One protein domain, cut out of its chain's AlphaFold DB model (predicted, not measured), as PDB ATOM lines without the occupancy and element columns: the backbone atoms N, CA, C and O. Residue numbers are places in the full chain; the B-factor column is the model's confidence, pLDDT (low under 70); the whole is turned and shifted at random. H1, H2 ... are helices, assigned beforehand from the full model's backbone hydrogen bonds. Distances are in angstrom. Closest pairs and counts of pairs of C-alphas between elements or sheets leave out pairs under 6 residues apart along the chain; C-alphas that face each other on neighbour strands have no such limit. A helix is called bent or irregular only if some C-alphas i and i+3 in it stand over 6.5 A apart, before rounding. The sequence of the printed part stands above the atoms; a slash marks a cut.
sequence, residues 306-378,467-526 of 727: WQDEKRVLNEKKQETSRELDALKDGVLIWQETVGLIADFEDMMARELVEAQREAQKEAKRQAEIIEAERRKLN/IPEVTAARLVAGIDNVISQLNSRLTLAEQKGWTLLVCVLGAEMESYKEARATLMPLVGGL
ATOM      1  N   TRP A 306     -43.656  59.254 -21.944       88.75
ATOM      2  CA  TRP A 306     -43.795  58.797 -23.334       88.75
ATOM      3  C   TRP A 306     -45.040  57.928 -23.563       88.75
ATOM      4  O   TRP A 306     -45.510  57.835 -24.695       88.75
ATOM      5  N   GLN A 307     -45.590  57.268 -22.537       89.38
ATOM      6  CA  GLN A 307     -46.873  56.561 -22.650       89.38
ATOM      7  C   GLN A 307     -48.049  57.537 -22.699       89.38
ATOM      8  O   GLN A 307     -48.956  57.329 -23.505       89.38
ATOM      9  N   ASP A 308     -48.016  58.600 -21.898       88.81
ATOM     10  CA  ASP A 308     -49.006  59.677 -21.912       88.81
ATOM     11  C   ASP A 308     -48.912  60.508 -23.200       88.81
ATOM     12  O   ASP A 308     -49.920  60.698 -23.876       88.81
ATOM     13  N   GLU A 309     -47.709  60.902 -23.623       89.38
ATOM     14  CA  GLU A 309     -47.459  61.572 -24.904       89.38
ATOM     15  C   GLU A 309     -47.935  60.700 -26.073       89.38
ATOM     16  O   GLU A 309     -48.680  61.163 -26.935       89.38
ATOM     17  N   LYS A 310     -47.602  59.402 -26.082       90.00
ATOM     18  CA  LYS A 310     -48.107  58.456 -27.088       90.00
ATOM     19  C   LYS A 310     -49.628  58.302 -27.031       90.00
ATOM     20  O   LYS A 310     -50.232  58.094 -28.084       90.00
ATOM     21  N   ARG A 311     -50.255  58.388 -25.850       92.38
ATOM     22  CA  ARG A 311     -51.718  58.372 -25.703       92.38
ATOM     23  C   ARG A 311     -52.317  59.611 -26.362       92.38
ATOM     24  O   ARG A 311     -53.097  59.448 -27.292       92.38
ATOM     25  N   VAL A 312     -51.855  60.806 -25.992       93.19
ATOM     26  CA  VAL A 312     -52.299  62.095 -26.552       93.19
ATOM     27  C   VAL A 312     -52.049  62.177 -28.064       93.19
ATOM     28  O   VAL A 312     -52.928  62.586 -28.818       93.19
ATOM     29  N   LEU A 313     -50.889  61.725 -28.552       92.62
ATOM     30  CA  LEU A 313     -50.587  61.663 -29.987       92.62
ATOM     31  C   LEU A 313     -51.477  60.655 -30.728       92.62
ATOM     32  O   LEU A 313     -51.839  60.895 -31.878       92.62
ATOM     33  N   ASN A 314     -51.848  59.535 -30.101       93.44
ATOM     34  CA  ASN A 314     -52.750  58.555 -30.703       93.44
ATOM     35  C   ASN A 314     -54.222  59.003 -30.652       93.44
ATOM     36  O   ASN A 314     -54.955  58.750 -31.604       93.44
ATOM     37  N   GLU A 315     -54.637  59.699 -29.594       95.00
ATOM     38  CA  GLU A 315     -55.939  60.364 -29.479       95.00
ATOM     39  C   GLU A 315     -56.072  61.455 -30.543       95.00
ATOM     40  O   GLU A 315     -56.995  61.393 -31.348       95.00
ATOM     41  N   LYS A 316     -55.088  62.357 -30.659       94.69
ATOM     42  CA  LYS A 316     -55.040  63.384 -31.711       94.69
ATOM     43  C   LYS A 316     -54.980  62.785 -33.118       94.69
ATOM     44  O   LYS A 316     -55.649  63.262 -34.025       94.69
ATOM     45  N   LYS A 317     -54.240  61.689 -33.319       93.00
ATOM     46  CA  LYS A 317     -54.264  60.934 -34.585       93.00
ATOM     47  C   LYS A 317     -55.652  60.345 -34.869       93.00
ATOM     48  O   LYS A 317     -56.066  60.320 -36.024       93.00
ATOM     49  N   GLN A 318     -56.357  59.844 -33.853       93.69
ATOM     50  CA  GLN A 318     -57.708  59.306 -34.015       93.69
ATOM     51  C   GLN A 318     -58.722  60.423 -34.286       93.69
ATOM     52  O   GLN A 318     -59.599  60.239 -35.122       93.69
ATOM     53  N   GLU A 319     -58.582  61.574 -33.632       92.19
ATOM     54  CA  GLU A 319     -59.342  62.795 -33.894       92.19
ATOM     55  C   GLU A 319     -59.146  63.250 -35.341       92.19
ATOM     56  O   GLU A 319     -60.105  63.217 -36.103       92.19
ATOM     57  N   THR A 320     -57.908  63.479 -35.788       91.62
ATOM     58  CA  THR A 320     -57.618  63.827 -37.189       91.62
ATOM     59  C   THR A 320     -58.008  62.734 -38.191       91.62
ATOM     60  O   THR A 320     -58.316  63.041 -39.340       91.62
ATOM     61  N   SER A 321     -58.087  61.460 -37.788       90.75
ATOM     62  CA  SER A 321     -58.694  60.415 -38.630       90.75
ATOM     63  C   SER A 321     -60.211  60.582 -38.743       90.75
ATOM     64  O   SER A 321     -60.737  60.482 -39.847       90.75
ATOM     65  N   ARG A 322     -60.917  60.874 -37.640       87.88
ATOM     66  CA  ARG A 322     -62.362  61.167 -37.652       87.88
ATOM     67  C   ARG A 322     -62.663  62.439 -38.445       87.88
ATOM     68  O   ARG A 322     -63.624  62.444 -39.199       87.88
ATOM     69  N   GLU A 323     -61.840  63.480 -38.310       87.75
ATOM     70  CA  GLU A 323     -61.913  64.705 -39.119       87.75
ATOM     71  C   GLU A 323     -61.707  64.393 -40.606       87.75
ATOM     72  O   GLU A 323     -62.489  64.835 -41.440       87.75
ATOM     73  N   LEU A 324     -60.697  63.588 -40.952       88.31
ATOM     74  CA  LEU A 324     -60.428  63.174 -42.330       88.31
ATOM     75  C   LEU A 324     -61.576  62.346 -42.928       88.31
ATOM     76  O   LEU A 324     -61.900  62.517 -44.101       88.31
ATOM     77  N   ASP A 325     -62.190  61.454 -42.152       86.94
ATOM     78  CA  ASP A 325     -63.328  60.650 -42.604       86.94
ATOM     79  C   ASP A 325     -64.605  61.505 -42.723       86.94
ATOM     80  O   ASP A 325     -65.280  61.454 -43.750       86.94
ATOM     81  N   ALA A 326     -64.856  62.405 -41.768       84.12
ATOM     82  CA  ALA A 326     -65.898  63.433 -41.857       84.12
ATOM     83  C   ALA A 326     -65.723  64.362 -43.075       84.12
ATOM     84  O   ALA A 326     -66.705  64.733 -43.715       84.12
ATOM     85  N   LEU A 327     -64.482  64.712 -43.429       85.38
ATOM     86  CA  LEU A 327     -64.170  65.499 -44.624       85.38
ATOM     87  C   LEU A 327     -64.413  64.711 -45.919       85.38
ATOM     88  O   LEU A 327     -64.877  65.307 -46.886       85.38
ATOM     89  N   LYS A 328     -64.162  63.393 -45.961       86.06
ATOM     90  CA  LYS A 328     -64.521  62.552 -47.125       86.06
ATOM     91  C   LYS A 328     -66.035  62.493 -47.312       86.06
ATOM     92  O   LYS A 328     -66.515  62.777 -48.407       86.06
ATOM     93  N   ASP A 329     -66.772  62.175 -46.250       86.31
ATOM     94  CA  ASP A 329     -68.236  62.102 -46.271       86.31
ATOM     95  C   ASP A 329     -68.851  63.463 -46.659       86.31
ATOM     96  O   ASP A 329     -69.745  63.538 -47.505       86.31
ATOM     97  N   GLY A 330     -68.314  64.555 -46.104       83.06
ATOM     98  CA  GLY A 330     -68.708  65.920 -46.445       83.06
ATOM     99  C   GLY A 330     -68.386  66.306 -47.893       83.06
ATOM    100  O   GLY A 330     -69.205  66.956 -48.538       83.06
ATOM    101  N   VAL A 331     -67.245  65.868 -48.442       86.44
ATOM    102  CA  VAL A 331     -66.889  66.067 -49.861       86.44
ATOM    103  C   VAL A 331     -67.826  65.297 -50.790       86.44
ATOM    104  O   VAL A 331     -68.213  65.848 -51.816       86.44
ATOM    105  N   LEU A 332     -68.247  64.076 -50.437       87.50
ATOM    106  CA  LEU A 332     -69.231  63.320 -51.221       87.50
ATOM    107  C   LEU A 332     -70.581  64.053 -51.269       87.50
ATOM    108  O   LEU A 332     -71.101  64.320 -52.351       87.50
ATOM    109  N   ILE A 333     -71.113  64.462 -50.115       87.25
ATOM    110  CA  ILE A 333     -72.406  65.165 -50.028       87.25
ATOM    111  C   ILE A 333     -72.338  66.567 -50.661       87.25
ATOM    112  O   ILE A 333     -73.317  67.029 -51.256       87.25
ATOM    113  N   TRP A 334     -71.177  67.229 -50.615       85.75
ATOM    114  CA  TRP A 334     -70.934  68.459 -51.371       85.75
ATOM    115  C   TRP A 334     -70.882  68.206 -52.883       85.75
ATOM    116  O   TRP A 334     -71.523  68.933 -53.636       85.75
ATOM    117  N   GLN A 335     -70.210  67.147 -53.347       86.31
ATOM    118  CA  GLN A 335     -70.156  66.782 -54.766       86.31
ATOM    119  C   GLN A 335     -71.549  66.454 -55.325       86.31
ATOM    120  O   GLN A 335     -71.899  66.933 -56.403       86.31
ATOM    121  N   GLU A 336     -72.383  65.716 -54.585       85.62
ATOM    122  CA  GLU A 336     -73.788  65.499 -54.958       85.62
ATOM    123  C   GLU A 336     -74.627  66.791 -54.958       85.62
ATOM    124  O   GLU A 336     -75.693  66.850 -55.577       85.62
ATOM    125  N   THR A 337     -74.201  67.817 -54.219       84.31
ATOM    126  CA  THR A 337     -74.896  69.108 -54.132       84.31
ATOM    127  C   THR A 337     -74.501  70.035 -55.267       84.31
ATOM    128  O   THR A 337     -75.386  70.566 -55.927       84.31
ATOM    129  N   VAL A 338     -73.207  70.143 -55.572       84.25
ATOM    130  CA  VAL A 338     -72.721  70.832 -56.774       84.25
ATOM    131  C   VAL A 338     -73.264  70.157 -58.034       84.25
ATOM    132  O   VAL A 338     -73.642  70.858 -58.962       84.25
ATOM    133  N   GLY A 339     -73.381  68.823 -58.060       85.94
ATOM    134  CA  GLY A 339     -74.042  68.099 -59.153       85.94
ATOM    135  C   GLY A 339     -75.510  68.502 -59.324       85.94
ATOM    136  O   GLY A 339     -75.907  68.908 -60.410       85.94
ATOM    137  N   LEU A 340     -76.295  68.478 -58.241       87.25
ATOM    138  CA  LEU A 340     -77.708  68.881 -58.250       87.25
ATOM    139  C   LEU A 340     -77.912  70.355 -58.646       87.25
ATOM    140  O   LEU A 340     -78.849  70.666 -59.379       87.25
ATOM    141  N   ILE A 341     -77.039  71.249 -58.172       85.00
ATOM    142  CA  ILE A 341     -77.021  72.669 -58.545       85.00
ATOM    143  C   ILE A 341     -76.684  72.819 -60.033       85.00
ATOM    144  O   ILE A 341     -77.436  73.462 -60.759       85.00
ATOM    145  N   ALA A 342     -75.621  72.170 -60.515       84.25
ATOM    146  CA  ALA A 342     -75.196  72.251 -61.908       84.25
ATOM    147  C   ALA A 342     -76.242  71.673 -62.875       84.25
ATOM    148  O   ALA A 342     -76.549  72.310 -63.878       84.25
ATOM    149  N   ASP A 343     -76.845  70.519 -62.568       86.00
ATOM    150  CA  ASP A 343     -77.932  69.940 -63.372       86.00
ATOM    151  C   ASP A 343     -79.146  70.884 -63.443       86.00
ATOM    152  O   ASP A 343     -79.791  71.007 -64.491       86.00
ATOM    153  N   PHE A 344     -79.449  71.592 -62.347       81.88
ATOM    154  CA  PHE A 344     -80.524  72.579 -62.306       81.88
ATOM    155  C   PHE A 344     -80.189  73.868 -63.074       81.88
ATOM    156  O   PHE A 344     -81.031  74.368 -63.823       81.88
ATOM    157  N   GLU A 345     -78.970  74.391 -62.943       82.19
ATOM    158  CA  GLU A 345     -78.488  75.553 -63.696       82.19
ATOM    159  C   GLU A 345     -78.414  75.266 -65.197       82.19
ATOM    160  O   GLU A 345     -78.836  76.095 -66.002       82.19
ATOM    161  N   ASP A 346     -77.962  74.076 -65.593       82.38
ATOM    162  CA  ASP A 346     -77.885  73.677 -66.997       82.38
ATOM    163  C   ASP A 346     -79.293  73.458 -67.586       82.38
ATOM    164  O   ASP A 346     -79.564  73.862 -68.719       82.38
ATOM    165  N   MET A 347     -80.242  72.927 -66.801       83.50
ATOM    166  CA  MET A 347     -81.667  72.908 -67.161       83.50
ATOM    167  C   MET A 347     -82.232  74.330 -67.318       83.50
ATOM    168  O   MET A 347     -82.839  74.628 -68.349       83.50
ATOM    169  N   MET A 348     -81.999  75.226 -66.350       78.31
ATOM    170  CA  MET A 348     -82.442  76.624 -66.404       78.31
ATOM    171  C   MET A 348     -81.866  77.348 -67.626       78.31
ATOM    172  O   MET A 348     -82.598  78.036 -68.338       78.31
ATOM    173  N   ALA A 349     -80.573  77.175 -67.903       77.69
ATOM    174  CA  ALA A 349     -79.895  77.778 -69.042       77.69
ATOM    175  C   ALA A 349     -80.478  77.282 -70.372       77.69
ATOM    176  O   ALA A 349     -80.715  78.090 -71.273       77.69
ATOM    177  N   ARG A 350     -80.775  75.980 -70.491       81.69
ATOM    178  CA  ARG A 350     -81.452  75.403 -71.664       81.69
ATOM    179  C   ARG A 350     -82.849  76.002 -71.843       81.69
ATOM    180  O   ARG A 350     -83.126  76.546 -72.911       81.69
ATOM    181  N   GLU A 351     -83.693  75.988 -70.808       79.19
ATOM    182  CA  GLU A 351     -85.057  76.536 -70.884       79.19
ATOM    183  C   GLU A 351     -85.079  78.042 -71.182       79.19
ATOM    184  O   GLU A 351     -85.889  78.503 -71.988       79.19
ATOM    185  N   LEU A 352     -84.174  78.820 -70.583       75.69
ATOM    186  CA  LEU A 352     -84.098  80.268 -70.778       75.69
ATOM    187  C   LEU A 352     -83.558  80.630 -72.170       75.69
ATOM    188  O   LEU A 352     -84.065  81.560 -72.802       75.69
ATOM    189  N   VAL A 353     -82.591  79.874 -72.700       80.38
ATOM    190  CA  VAL A 353     -82.109  80.027 -74.083       80.38
ATOM    191  C   VAL A 353     -83.171  79.597 -75.098       80.38
ATOM    192  O   VAL A 353     -83.303  80.230 -76.148       80.38
ATOM    193  N   GLU A 354     -83.958  78.558 -74.818       80.19
ATOM    194  CA  GLU A 354     -85.083  78.170 -75.670       80.19
ATOM    195  C   GLU A 354     -86.190  79.224 -75.645       80.19
ATOM    196  O   GLU A 354     -86.536  79.735 -76.709       80.19
ATOM    197  N   ALA A 355     -86.632  79.673 -74.467       74.56
ATOM    198  CA  ALA A 355     -87.582  80.773 -74.323       74.56
ATOM    199  C   ALA A 355     -87.101  82.062 -75.018       74.56
ATOM    200  O   ALA A 355     -87.881  82.723 -75.706       74.56
ATOM    201  N   GLN A 356     -85.808  82.399 -74.935       74.31
ATOM    202  CA  GLN A 356     -85.238  83.543 -75.652       74.31
ATOM    203  C   GLN A 356     -85.246  83.333 -77.177       74.31
ATOM    204  O   GLN A 356     -85.558  84.264 -77.923       74.31
ATOM    205  N   ARG A 357     -84.936  82.125 -77.668       79.56
ATOM    206  CA  ARG A 357     -85.042  81.786 -79.099       79.56
ATOM    207  C   ARG A 357     -86.489  81.848 -79.579       79.56
ATOM    208  O   ARG A 357     -86.719  82.283 -80.703       79.56
ATOM    209  N   GLU A 358     -87.455  81.441 -78.764       78.88
ATOM    210  CA  GLU A 358     -88.881  81.487 -79.097       78.88
ATOM    211  C   GLU A 358     -89.378  82.935 -79.133       78.88
ATOM    212  O   GLU A 358     -89.881  83.366 -80.169       78.88
ATOM    213  N   ALA A 359     -89.078  83.736 -78.107       75.25
ATOM    214  CA  ALA A 359     -89.335  85.177 -78.101       75.25
ATOM    215  C   ALA A 359     -88.679  85.895 -79.300       75.25
ATOM    216  O   ALA A 359     -89.278  86.794 -79.888       75.25
ATOM    217  N   GLN A 360     -87.485  85.474 -79.742       76.25
ATOM    218  CA  GLN A 360     -86.870  85.981 -80.976       76.25
ATOM    219  C   GLN A 360     -87.585  85.516 -82.257       76.25
ATOM    220  O   GLN A 360     -87.678  86.302 -83.202       76.25
ATOM    221  N   LYS A 361     -88.085  84.271 -82.333       79.81
ATOM    222  CA  LYS A 361     -88.926  83.803 -83.457       79.81
ATOM    223  C   LYS A 361     -90.225  84.612 -83.517       79.81
ATOM    224  O   LYS A 361     -90.644  85.006 -84.601       79.81
ATOM    225  N   GLU A 362     -90.848  84.880 -82.374       78.75
ATOM    226  CA  GLU A 362     -92.092  85.647 -82.278       78.75
ATOM    227  C   GLU A 362     -91.888  87.127 -82.586       78.75
ATOM    228  O   GLU A 362     -92.621  87.668 -83.408       78.75
ATOM    229  N   ALA A 363     -90.844  87.762 -82.050       76.25
ATOM    230  CA  ALA A 363     -90.479  89.132 -82.403       76.25
ATOM    231  C   ALA A 363     -90.162  89.275 -83.904       76.25
ATOM    232  O   ALA A 363     -90.552  90.265 -84.519       76.25
ATOM    233  N   LYS A 364     -89.521  88.271 -84.526       80.44
ATOM    234  CA  LYS A 364     -89.320  88.223 -85.987       80.44
ATOM    235  C   LYS A 364     -90.641  88.083 -86.743       80.44
ATOM    236  O   LYS A 364     -90.885  88.884 -87.634       80.44
ATOM    237  N   ARG A 365     -91.529  87.163 -86.347       81.62
ATOM    238  CA  ARG A 365     -92.881  87.029 -86.931       81.62
ATOM    239  C   ARG A 365     -93.685  88.330 -86.815       81.62
ATOM    240  O   ARG A 365     -94.297  88.754 -87.788       81.62
ATOM    241  N   GLN A 366     -93.658  88.989 -85.656       77.00
ATOM    242  CA  GLN A 366     -94.319  90.278 -85.435       77.00
ATOM    243  C   GLN A 366     -93.709  91.378 -86.319       77.00
ATOM    244  O   GLN A 366     -94.450  92.110 -86.970       77.00
ATOM    245  N   ALA A 367     -92.379  91.456 -86.418       77.88
ATOM    246  CA  ALA A 367     -91.699  92.396 -87.308       77.88
ATOM    247  C   ALA A 367     -92.008  92.129 -88.794       77.88
ATOM    248  O   ALA A 367     -92.243  93.076 -89.539       77.88
ATOM    249  N   GLU A 368     -92.075  90.867 -89.222       82.50
ATOM    250  CA  GLU A 368     -92.466  90.459 -90.578       82.50
ATOM    251  C   GLU A 368     -93.932  90.800 -90.886       82.50
ATOM    252  O   GLU A 368     -94.226  91.264 -91.987       82.50
ATOM    253  N   ILE A 369     -94.844  90.643 -89.919       82.88
ATOM    254  CA  ILE A 369     -96.248  91.069 -90.032       82.88
ATOM    255  C   ILE A 369     -96.330  92.595 -90.175       82.88
ATOM    256  O   ILE A 369     -96.933  93.085 -91.131       82.88
ATOM    257  N   ILE A 370     -95.663  93.349 -89.294       79.81
ATOM    258  CA  ILE A 370     -95.622  94.820 -89.331       79.81
ATOM    259  C   ILE A 370     -94.980  95.319 -90.636       79.81
ATOM    260  O   ILE A 370     -95.463  96.278 -91.244       79.81
ATOM    261  N   GLU A 371     -93.924  94.666 -91.129       80.31
ATOM    262  CA  GLU A 371     -93.326  95.032 -92.413       80.31
ATOM    263  C   GLU A 371     -94.216  94.632 -93.598       80.31
ATOM    264  O   GLU A 371     -94.297  95.377 -94.573       80.31
ATOM    265  N   ALA A 372     -94.941  93.512 -93.530       78.69
ATOM    266  CA  ALA A 372     -95.931  93.139 -94.537       78.69
ATOM    267  C   ALA A 372     -97.087  94.152 -94.594       78.69
ATOM    268  O   ALA A 372     -97.523  94.516 -95.687       78.69
ATOM    269  N   GLU A 373     -97.544  94.675 -93.457       77.62
ATOM    270  CA  GLU A 373     -98.517  95.772 -93.399       77.62
ATOM    271  C   GLU A 373     -97.944  97.083 -93.941       77.62
ATOM    272  O   GLU A 373     -98.568  97.722 -94.790       77.62
ATOM    273  N   ARG A 374     -96.706  97.438 -93.581       73.00
ATOM    274  CA  ARG A 374     -96.000  98.594 -94.158       73.00
ATOM    275  C   ARG A 374     -95.800  98.461 -95.674       73.00
ATOM    276  O   ARG A 374     -95.913  99.446 -96.402       73.00
ATOM    277  N   ARG A 375     -95.558  97.248 -96.183       73.12
ATOM    278  CA  ARG A 375     -95.467  96.937 -97.622       73.12
ATOM    279  C   ARG A 375     -96.835  97.027 -98.312       73.12
ATOM    280  O   ARG A 375     -96.891  97.551 -99.423       73.12
ATOM    281  N   LYS A 376     -97.935  96.612 -97.665       76.81
ATOM    282  CA  LYS A 376     -99.313  96.870 -98.147       76.81
ATOM    283  C   LYS A 376     -99.594  98.379 -98.223       76.81
ATOM    284  O   LYS A 376    -100.064  98.846 -99.255       76.81
ATOM    285  N   LEU A 377     -99.227  99.143 -97.190       67.44
ATOM    286  CA  LEU A 377     -99.410 100.600 -97.118       67.44
ATOM    287  C   LEU A 377     -98.577 101.368 -98.163       67.44
ATOM    288  O   LEU A 377     -99.025 102.378 -98.697       67.44
ATOM    289  N   ASN A 378     -97.374 100.888 -98.490       64.19
ATOM    290  CA  ASN A 378     -96.562 101.459 -99.568       64.19
ATOM    291  C   ASN A 378     -97.064 101.044-100.965       64.19
ATOM    292  O   ASN A 378     -96.964 101.833-101.904       64.19
ATOM    293  N   ILE A 467     -89.489  87.393 -70.346       60.06
ATOM    294  CA  ILE A 467     -89.472  85.940 -70.130       60.06
ATOM    295  C   ILE A 467     -90.941  85.473 -70.069       60.06
ATOM    296  O   ILE A 467     -91.754  86.176 -69.462       60.06
ATOM    297  N   PRO A 468     -91.325  84.339 -70.685       66.88
ATOM    298  CA  PRO A 468     -92.682  83.817 -70.564       66.88
ATOM    299  C   PRO A 468     -93.020  83.454 -69.112       66.88
ATOM    300  O   PRO A 468     -92.279  82.728 -68.453       66.88
ATOM    301  N   GLU A 469     -94.177  83.912 -68.640       66.81
ATOM    302  CA  GLU A 469     -94.697  83.711 -67.276       66.81
ATOM    303  C   GLU A 469     -94.743  82.221 -66.876       66.81
ATOM    304  O   GLU A 469     -94.326  81.843 -65.783       66.81
ATOM    305  N   VAL A 470     -95.124  81.348 -67.818       66.88
ATOM    306  CA  VAL A 470     -95.139  79.879 -67.659       66.88
ATOM    307  C   VAL A 470     -93.730  79.293 -67.469       66.88
ATOM    308  O   VAL A 470     -93.564  78.335 -66.714       66.88
ATOM    309  N   THR A 471     -92.709  79.859 -68.121       68.06
ATOM    310  CA  THR A 471     -91.305  79.461 -67.915       68.06
ATOM    311  C   THR A 471     -90.831  79.927 -66.542       68.06
ATOM    312  O   THR A 471     -90.294  79.129 -65.782       68.06
ATOM    313  N   ALA A 472     -91.094  81.183 -66.174       68.38
ATOM    314  CA  ALA A 472     -90.719  81.717 -64.865       68.38
ATOM    315  C   ALA A 472     -91.366  80.925 -63.705       68.38
ATOM    316  O   ALA A 472     -90.688  80.609 -62.727       68.38
ATOM    317  N   ALA A 473     -92.634  80.515 -63.840       74.88
ATOM    318  CA  ALA A 473     -93.320  79.668 -62.861       74.88
ATOM    319  C   ALA A 473     -92.636  78.301 -62.673       74.88
ATOM    320  O   ALA A 473     -92.481  77.828 -61.546       74.88
ATOM    321  N   ARG A 474     -92.185  77.680 -63.773       75.94
ATOM    322  CA  ARG A 474     -91.449  76.406 -63.752       75.94
ATOM    323  C   ARG A 474     -90.079  76.553 -63.084       75.94
ATOM    324  O   ARG A 474     -89.715  75.706 -62.274       75.94
ATOM    325  N   LEU A 475     -89.362  77.642 -63.367       77.19
ATOM    326  CA  LEU A 475     -88.072  77.938 -62.739       77.19
ATOM    327  C   LEU A 475     -88.206  78.154 -61.223       77.19
ATOM    328  O   LEU A 475     -87.400  77.611 -60.473       77.19
ATOM    329  N   VAL A 476     -89.244  78.857 -60.754       79.75
ATOM    330  CA  VAL A 476     -89.513  79.013 -59.309       79.75
ATOM    331  C   VAL A 476     -89.810  77.665 -58.641       79.75
ATOM    332  O   VAL A 476     -89.233  77.376 -57.596       79.75
ATOM    333  N   ALA A 477     -90.627  76.803 -59.258       81.75
ATOM    334  CA  ALA A 477     -90.890  75.457 -58.734       81.75
ATOM    335  C   ALA A 477     -89.629  74.566 -58.706       81.75
ATOM    336  O   ALA A 477     -89.453  73.757 -57.794       81.75
ATOM    337  N   GLY A 478     -88.729  74.733 -59.680       80.38
ATOM    338  CA  GLY A 478     -87.422  74.078 -59.695       80.38
ATOM    339  C   GLY A 478     -86.493  74.566 -58.578       80.38
ATOM    340  O   GLY A 478     -85.892  73.745 -57.889       80.38
ATOM    341  N   ILE A 479     -86.448  75.881 -58.335       83.62
ATOM    342  CA  ILE A 479     -85.714  76.478 -57.208       83.62
ATOM    343  C   ILE A 479     -86.261  75.968 -55.866       83.62
ATOM    344  O   ILE A 479     -85.473  75.598 -55.002       83.62
ATOM    345  N   ASP A 480     -87.583  75.873 -55.693       84.06
ATOM    346  CA  ASP A 480     -88.190  75.314 -54.474       84.06
ATOM    347  C   ASP A 480     -87.775  73.850 -54.224       84.06
ATOM    348  O   ASP A 480     -87.507  73.461 -53.083       84.06
ATOM    349  N   ASN A 481     -87.639  73.043 -55.281       86.44
ATOM    350  CA  ASN A 481     -87.097  71.685 -55.187       86.44
ATOM    351  C   ASN A 481     -85.602  71.671 -54.797       86.44
ATOM    352  O   ASN A 481     -85.210  70.882 -53.934       86.44
ATOM    353  N   VAL A 482     -84.775  72.555 -55.371       86.12
ATOM    354  CA  VAL A 482     -83.354  72.688 -54.992       86.12
ATOM    355  C   VAL A 482     -83.214  73.119 -53.529       86.12
ATOM    356  O   VAL A 482     -82.493  72.468 -52.777       86.12
ATOM    357  N   ILE A 483     -83.966  74.132 -53.083       85.75
ATOM    358  CA  ILE A 483     -83.990  74.595 -51.684       85.75
ATOM    359  C   ILE A 483     -84.406  73.458 -50.737       85.75
ATOM    360  O   ILE A 483     -83.795  73.285 -49.683       85.75
ATOM    361  N   SER A 484     -85.402  72.647 -51.108       87.12
ATOM    362  CA  SER A 484     -85.843  71.504 -50.296       87.12
ATOM    363  C   SER A 484     -84.738  70.451 -50.116       87.12
ATOM    364  O   SER A 484     -84.502  69.984 -48.997       87.12
ATOM    365  N   GLN A 485     -84.014  70.117 -51.189       84.69
ATOM    366  CA  GLN A 485     -82.933  69.127 -51.145       84.69
ATOM    367  C   GLN A 485     -81.663  69.674 -50.466       84.69
ATOM    368  O   GLN A 485     -81.038  68.953 -49.684       84.69
ATOM    369  N   LEU A 486     -81.339  70.960 -50.657       86.50
ATOM    370  CA  LEU A 486     -80.303  71.669 -49.893       86.50
ATOM    371  C   LEU A 486     -80.603  71.639 -48.392       86.50
ATOM    372  O   LEU A 486     -79.741  71.250 -47.608       86.50
ATOM    373  N   ASN A 487     -81.835  71.960 -47.988       87.94
ATOM    374  CA  ASN A 487     -82.250  71.937 -46.587       87.94
ATOM    375  C   ASN A 487     -82.165  70.521 -45.980       87.94
ATOM    376  O   ASN A 487     -81.696  70.355 -44.858       87.94
ATOM    377  N   SER A 488     -82.528  69.476 -46.736       87.44
ATOM    378  CA  SER A 488     -82.369  68.086 -46.279       87.44
ATOM    379  C   SER A 488     -80.903  67.684 -46.064       87.44
ATOM    380  O   SER A 488     -80.615  66.894 -45.163       87.44
ATOM    381  N   ARG A 489     -79.972  68.200 -46.877       85.12
ATOM    382  CA  ARG A 489     -78.527  67.954 -46.721       85.12
ATOM    383  C   ARG A 489     -77.903  68.825 -45.630       85.12
ATOM    384  O   ARG A 489     -77.012  68.354 -44.928       85.12
ATOM    385  N   LEU A 490     -78.416  70.038 -45.427       87.44
ATOM    386  CA  LEU A 490     -78.049  70.928 -44.325       87.44
ATOM    387  C   LEU A 490     -78.351  70.268 -42.973       87.44
ATOM    388  O   LEU A 490     -77.441  70.111 -42.165       87.44
ATOM    389  N   THR A 491     -79.571  69.760 -42.771       86.88
ATOM    390  CA  THR A 491     -79.936  69.039 -41.538       86.88
ATOM    391  C   THR A 491     -79.091  67.776 -41.313       86.88
ATOM    392  O   THR A 491     -78.769  67.446 -40.171       86.88
ATOM    393  N   LEU A 492     -78.671  67.078 -42.375       84.44
ATOM    394  CA  LEU A 492     -77.732  65.955 -42.255       84.44
ATOM    395  C   LEU A 492     -76.333  66.422 -41.807       84.44
ATOM    396  O   LEU A 492     -75.727  65.785 -40.946       84.44
ATOM    397  N   ALA A 493     -75.838  67.541 -42.342       82.12
ATOM    398  CA  ALA A 493     -74.564  68.138 -41.936       82.12
ATOM    399  C   ALA A 493     -74.590  68.637 -40.478       82.12
ATOM    400  O   ALA A 493     -73.623  68.425 -39.742       82.12
ATOM    401  N   GLU A 494     -75.707  69.222 -40.034       85.50
ATOM    402  CA  GLU A 494     -75.943  69.630 -38.642       85.50
ATOM    403  C   GLU A 494     -75.931  68.423 -37.691       85.50
ATOM    404  O   GLU A 494     -75.188  68.422 -36.709       85.50
ATOM    405  N   GLN A 495     -76.673  67.353 -38.011       83.94
ATOM    406  CA  GLN A 495     -76.694  66.109 -37.222       83.94
ATOM    407  C   GLN A 495     -75.323  65.420 -37.133       83.94
ATOM    408  O   GLN A 495     -75.058  64.688 -36.180       83.94
ATOM    409  N   LYS A 496     -74.453  65.640 -38.123       80.19
ATOM    410  CA  LYS A 496     -73.077  65.129 -38.165       80.19
ATOM    411  C   LYS A 496     -72.043  66.081 -37.548       80.19
ATOM    412  O   LYS A 496     -70.884  65.696 -37.421       80.19
ATOM    413  N   GLY A 497     -72.438  67.296 -37.158       77.50
ATOM    414  CA  GLY A 497     -71.545  68.314 -36.593       77.50
ATOM    415  C   GLY A 497     -70.574  68.947 -37.601       77.50
ATOM    416  O   GLY A 497     -69.573  69.537 -37.199       77.50
ATOM    417  N   TRP A 498     -70.832  68.832 -38.907       85.88
ATOM    418  CA  TRP A 498     -69.929  69.295 -39.966       85.88
ATOM    419  C   TRP A 498     -70.057  70.804 -40.217       85.88
ATOM    420  O   TRP A 498     -70.581  71.239 -41.243       85.88
ATOM    421  N   THR A 499     -69.553  71.606 -39.278       79.94
ATOM    422  CA  THR A 499     -69.645  73.081 -39.262       79.94
ATOM    423  C   THR A 499     -69.341  73.749 -40.607       79.94
ATOM    424  O   THR A 499     -70.109  74.601 -41.047       79.94
ATOM    425  N   LEU A 500     -68.278  73.333 -41.305       78.69
ATOM    426  CA  LEU A 500     -67.921  73.887 -42.616       78.69
ATOM    427  C   LEU A 500     -68.998  73.622 -43.681       78.69
ATOM    428  O   LEU A 500     -69.354  74.532 -44.426       78.69
ATOM    429  N   LEU A 501     -69.543  72.401 -43.742       81.50
ATOM    430  CA  LEU A 501     -70.581  72.058 -44.718       81.50
ATOM    431  C   LEU A 501     -71.911  72.746 -44.378       81.50
ATOM    432  O   LEU A 501     -72.605  73.185 -45.289       81.50
ATOM    433  N   VAL A 502     -72.224  72.925 -43.089       84.38
ATOM    434  CA  VAL A 502     -73.370  73.730 -42.629       84.38
ATOM    435  C   VAL A 502     -73.253  75.179 -43.120       84.38
ATOM    436  O   VAL A 502     -74.209  75.711 -43.681       84.38
ATOM    437  N   CYS A 503     -72.078  75.807 -42.994       83.25
ATOM    438  CA  CYS A 503     -71.855  77.167 -43.495       83.25
ATOM    439  C   CYS A 503     -72.011  77.280 -45.020       83.25
ATOM    440  O   CYS A 503     -72.649  78.221 -45.492       83.25
ATOM    441  N   VAL A 504     -71.457  76.339 -45.793       83.00
ATOM    442  CA  VAL A 504     -71.515  76.389 -47.266       83.00
ATOM    443  C   VAL A 504     -72.921  76.064 -47.786       83.00
ATOM    444  O   VAL A 504     -73.458  76.825 -48.586       83.00
ATOM    445  N   LEU A 505     -73.570  75.002 -47.288       84.44
ATOM    446  CA  LEU A 505     -74.954  74.673 -47.660       84.44
ATOM    447  C   LEU A 505     -75.942  75.770 -47.238       84.44
ATOM    448  O   LEU A 505     -76.900  76.034 -47.959       84.44
ATOM    449  N   GLY A 506     -75.703  76.431 -46.100       82.25
ATOM    450  CA  GLY A 506     -76.485  77.589 -45.666       82.25
ATOM    451  C   GLY A 506     -76.354  78.782 -46.618       82.25
ATOM    452  O   GLY A 506     -77.365  79.393 -46.961       82.25
ATOM    453  N   ALA A 507     -75.138  79.080 -47.089       83.25
ATOM    454  CA  ALA A 507     -74.889  80.157 -48.047       83.25
ATOM    455  C   ALA A 507     -75.544  79.892 -49.415       83.25
ATOM    456  O   ALA A 507     -76.213  80.779 -49.946       83.25
ATOM    457  N   GLU A 508     -75.429  78.671 -49.952       82.06
ATOM    458  CA  GLU A 508     -76.101  78.300 -51.209       82.06
ATOM    459  C   GLU A 508     -77.628  78.274 -51.067       82.06
ATOM    460  O   GLU A 508     -78.358  78.740 -51.936       82.06
ATOM    461  N   MET A 509     -78.153  77.788 -49.941       85.19
ATOM    462  CA  MET A 509     -79.594  77.835 -49.698       85.19
ATOM    463  C   MET A 509     -80.117  79.284 -49.661       85.19
ATOM    464  O   MET A 509     -81.236  79.535 -50.110       85.19
ATOM    465  N   GLU A 510     -79.339  80.245 -49.152       83.94
ATOM    466  CA  GLU A 510     -79.731  81.659 -49.140       83.94
ATOM    467  C   GLU A 510     -79.625  82.314 -50.529       83.94
ATOM    468  O   GLU A 510     -80.538  83.045 -50.915       83.94
ATOM    469  N   SER A 511     -78.598  81.988 -51.328       84.19
ATOM    470  CA  SER A 511     -78.477  82.478 -52.714       84.19
ATOM    471  C   SER A 511     -79.673  82.032 -53.572       84.19
ATOM    472  O   SER A 511     -80.277  82.836 -54.291       84.19
ATOM    473  N   TYR A 512     -80.114  80.782 -53.405       80.19
ATOM    474  CA  TYR A 512     -81.301  80.249 -54.073       80.19
ATOM    475  C   TYR A 512     -82.611  80.896 -53.579       80.19
ATOM    476  O   TYR A 512     -83.516  81.119 -54.390       80.19
ATOM    477  N   LYS A 513     -82.727  81.285 -52.299       83.25
ATOM    478  CA  LYS A 513     -83.867  82.093 -51.809       83.25
ATOM    479  C   LYS A 513     -83.883  83.501 -52.412       83.25
ATOM    480  O   LYS A 513     -84.961  83.986 -52.752       83.25
ATOM    481  N   GLU A 514     -82.733  84.152 -52.575       84.00
ATOM    482  CA  GLU A 514     -82.651  85.485 -53.191       84.00
ATOM    483  C   GLU A 514     -82.998  85.436 -54.691       84.00
ATOM    484  O   GLU A 514     -83.788  86.251 -55.185       84.00
ATOM    485  N   ALA A 515     -82.515  84.413 -55.405       78.25
ATOM    486  CA  ALA A 515     -82.907  84.140 -56.788       78.25
ATOM    487  C   ALA A 515     -84.426  83.910 -56.913       78.25
ATOM    488  O   ALA A 515     -85.087  84.513 -57.766       78.25
ATOM    489  N   ARG A 516     -85.011  83.113 -56.006       79.38
ATOM    490  CA  ARG A 516     -86.464  82.898 -55.899       79.38
ATOM    491  C   ARG A 516     -87.226  84.204 -55.671       79.38
ATOM    492  O   ARG A 516     -88.212  84.462 -56.360       79.38
ATOM    493  N   ALA A 517     -86.779  85.026 -54.722       79.81
ATOM    494  CA  ALA A 517     -87.400  86.306 -54.382       79.81
ATOM    495  C   ALA A 517     -87.328  87.318 -55.538       79.81
ATOM    496  O   ALA A 517     -88.243  88.120 -55.707       79.81
ATOM    497  N   THR A 518     -86.289  87.236 -56.370       80.38
ATOM    498  CA  THR A 518     -86.119  88.068 -57.569       80.38
ATOM    499  C   THR A 518     -86.991  87.592 -58.741       80.38
ATOM    500  O   THR A 518     -87.503  88.411 -59.504       80.38
ATOM    501  N   LEU A 519     -87.205  86.278 -58.885       72.44
ATOM    502  CA  LEU A 519     -88.026  85.695 -59.957       72.44
ATOM    503  C   LEU A 519     -89.532  85.701 -59.653       72.44
ATOM    504  O   LEU A 519     -90.334  85.832 -60.575       72.44
ATOM    505  N   MET A 520     -89.948  85.597 -58.389       73.44
ATOM    506  CA  MET A 520     -91.371  85.498 -58.031       73.44
ATOM    507  C   MET A 520     -92.229  86.715 -58.467       73.44
ATOM    508  O   MET A 520     -93.333  86.488 -58.968       73.44
ATOM    509  N   PRO A 521     -91.749  87.979 -58.418       73.88
ATOM    510  CA  PRO A 521     -92.451  89.135 -58.994       73.88
ATOM    511  C   PRO A 521     -92.627  89.100 -60.522       73.88
ATOM    512  O   PRO A 521     -93.453  89.834 -61.054       73.88
ATOM    513  N   LEU A 522     -91.868  88.263 -61.243       66.19
ATOM    514  CA  LEU A 522     -92.020  88.053 -62.690       66.19
ATOM    515  C   LEU A 522     -93.030  86.940 -63.023       66.19
ATOM    516  O   LEU A 522     -93.466  86.840 -64.169       66.19
ATOM    517  N   VAL A 523     -93.405  86.122 -62.033       60.53
ATOM    518  CA  VAL A 523     -94.439  85.076 -62.134       60.53
ATOM    519  C   VAL A 523     -95.827  85.618 -61.778       60.53
ATOM    520  O   VAL A 523     -96.823  85.136 -62.302       60.53
ATOM    521  N   GLY A 524     -95.908  86.617 -60.893       53.00
ATOM    522  CA  GLY A 524     -97.159  87.270 -60.501       53.00
ATOM    523  C   GLY A 524     -97.347  88.625 -61.178       53.00
ATOM    524  O   GLY A 524     -96.926  89.648 -60.641       53.00
ATOM    525  N   GLY A 525     -98.001  88.654 -62.341       45.56
ATOM    526  CA  GLY A 525     -98.272  89.896 -63.067       45.56
ATOM    527  C   GLY A 525     -99.195  90.869 -62.313       45.56
ATOM    528  O   GLY A 525    -100.409  90.707 -62.352       45.56
ATOM    529  N   LEU A 526     -98.604  91.925 -61.738       45.53
ATOM    530  CA  LEU A 526     -99.250  93.096 -61.115       45.53
ATOM    531  C   LEU A 526    -100.070  92.831 -59.831       45.53
ATOM    532  O   LEU A 526    -101.279  92.612 -59.872       45.53
TER     533      LEU A 526
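Overview. This is residues 306 to 378 and 467 to 526 of the 727 residues of an uncharacterized protein of Orbilia oligospora (UniProt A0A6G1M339). One very long helix, H1, makes the whole length of a rod, and a much shorter helical hairpin, H2 and H3, packs along its middle stretch with H2. Both ends of H1, residues 306 to 322 and 360 to 378, stick out beyond the hairpin. The printed part has 133 residues with three named helices, in the order H1, H2, H3, and no named strand; the class is all helix. It is extended, with a radius of gyration of the C-alphas of 25.3 A and spans of 102 by 25 by 15 A.

Arrangement. H1, residues 306 to 378, H2, residues 469 to 495, and H3, residues 499 to 523, form an up and down bundle, each helix running against the one before it. H1 touches H2 with residues 330 to 355 alone, at a shallow tilt of 2 degrees, opposite ways; their closest C-alphas, of Met 348 and Leu 475, are 6.8 A apart. H2 and H3 form a hairpin over a tight link and touch at a shallow tilt of 17 degrees, with the C-alphas of Glu 469 and Val 523 closest at 5.3 A. H1 and H3 are close but not clearly touching; their closest C-alphas, of Gly 330 and Leu 501, are 6.6 A apart. Every O i to N i+4 pair is within hydrogen-bond range in H1 and H2, and 19 of 21 in H3.

Along the chain. H1 begins at C-alpha 306 (-43.795, 58.797, -23.334) and is 102.1 A long. H2 measures 39.2 A from C-alpha 469 to C-alpha 495. H3, 35.8 A, ends at C-alpha 523 (-94.439, 85.076, -62.134); it is only just irregular, with C-alphas 518 and 521 6.6 A apart.

Size, cuts and confidence. The two C-alphas farthest apart are those of Trp 306 and Asn 378, at 102.1 A. Residues 379 to 466 are not printed, and C-alphas 378 and 467 are 34.0 A apart across this cut. Mean pLDDT of the printed part is 81.1; residues 377 to 378, 467 to 472 and 522 to 526 are under 70.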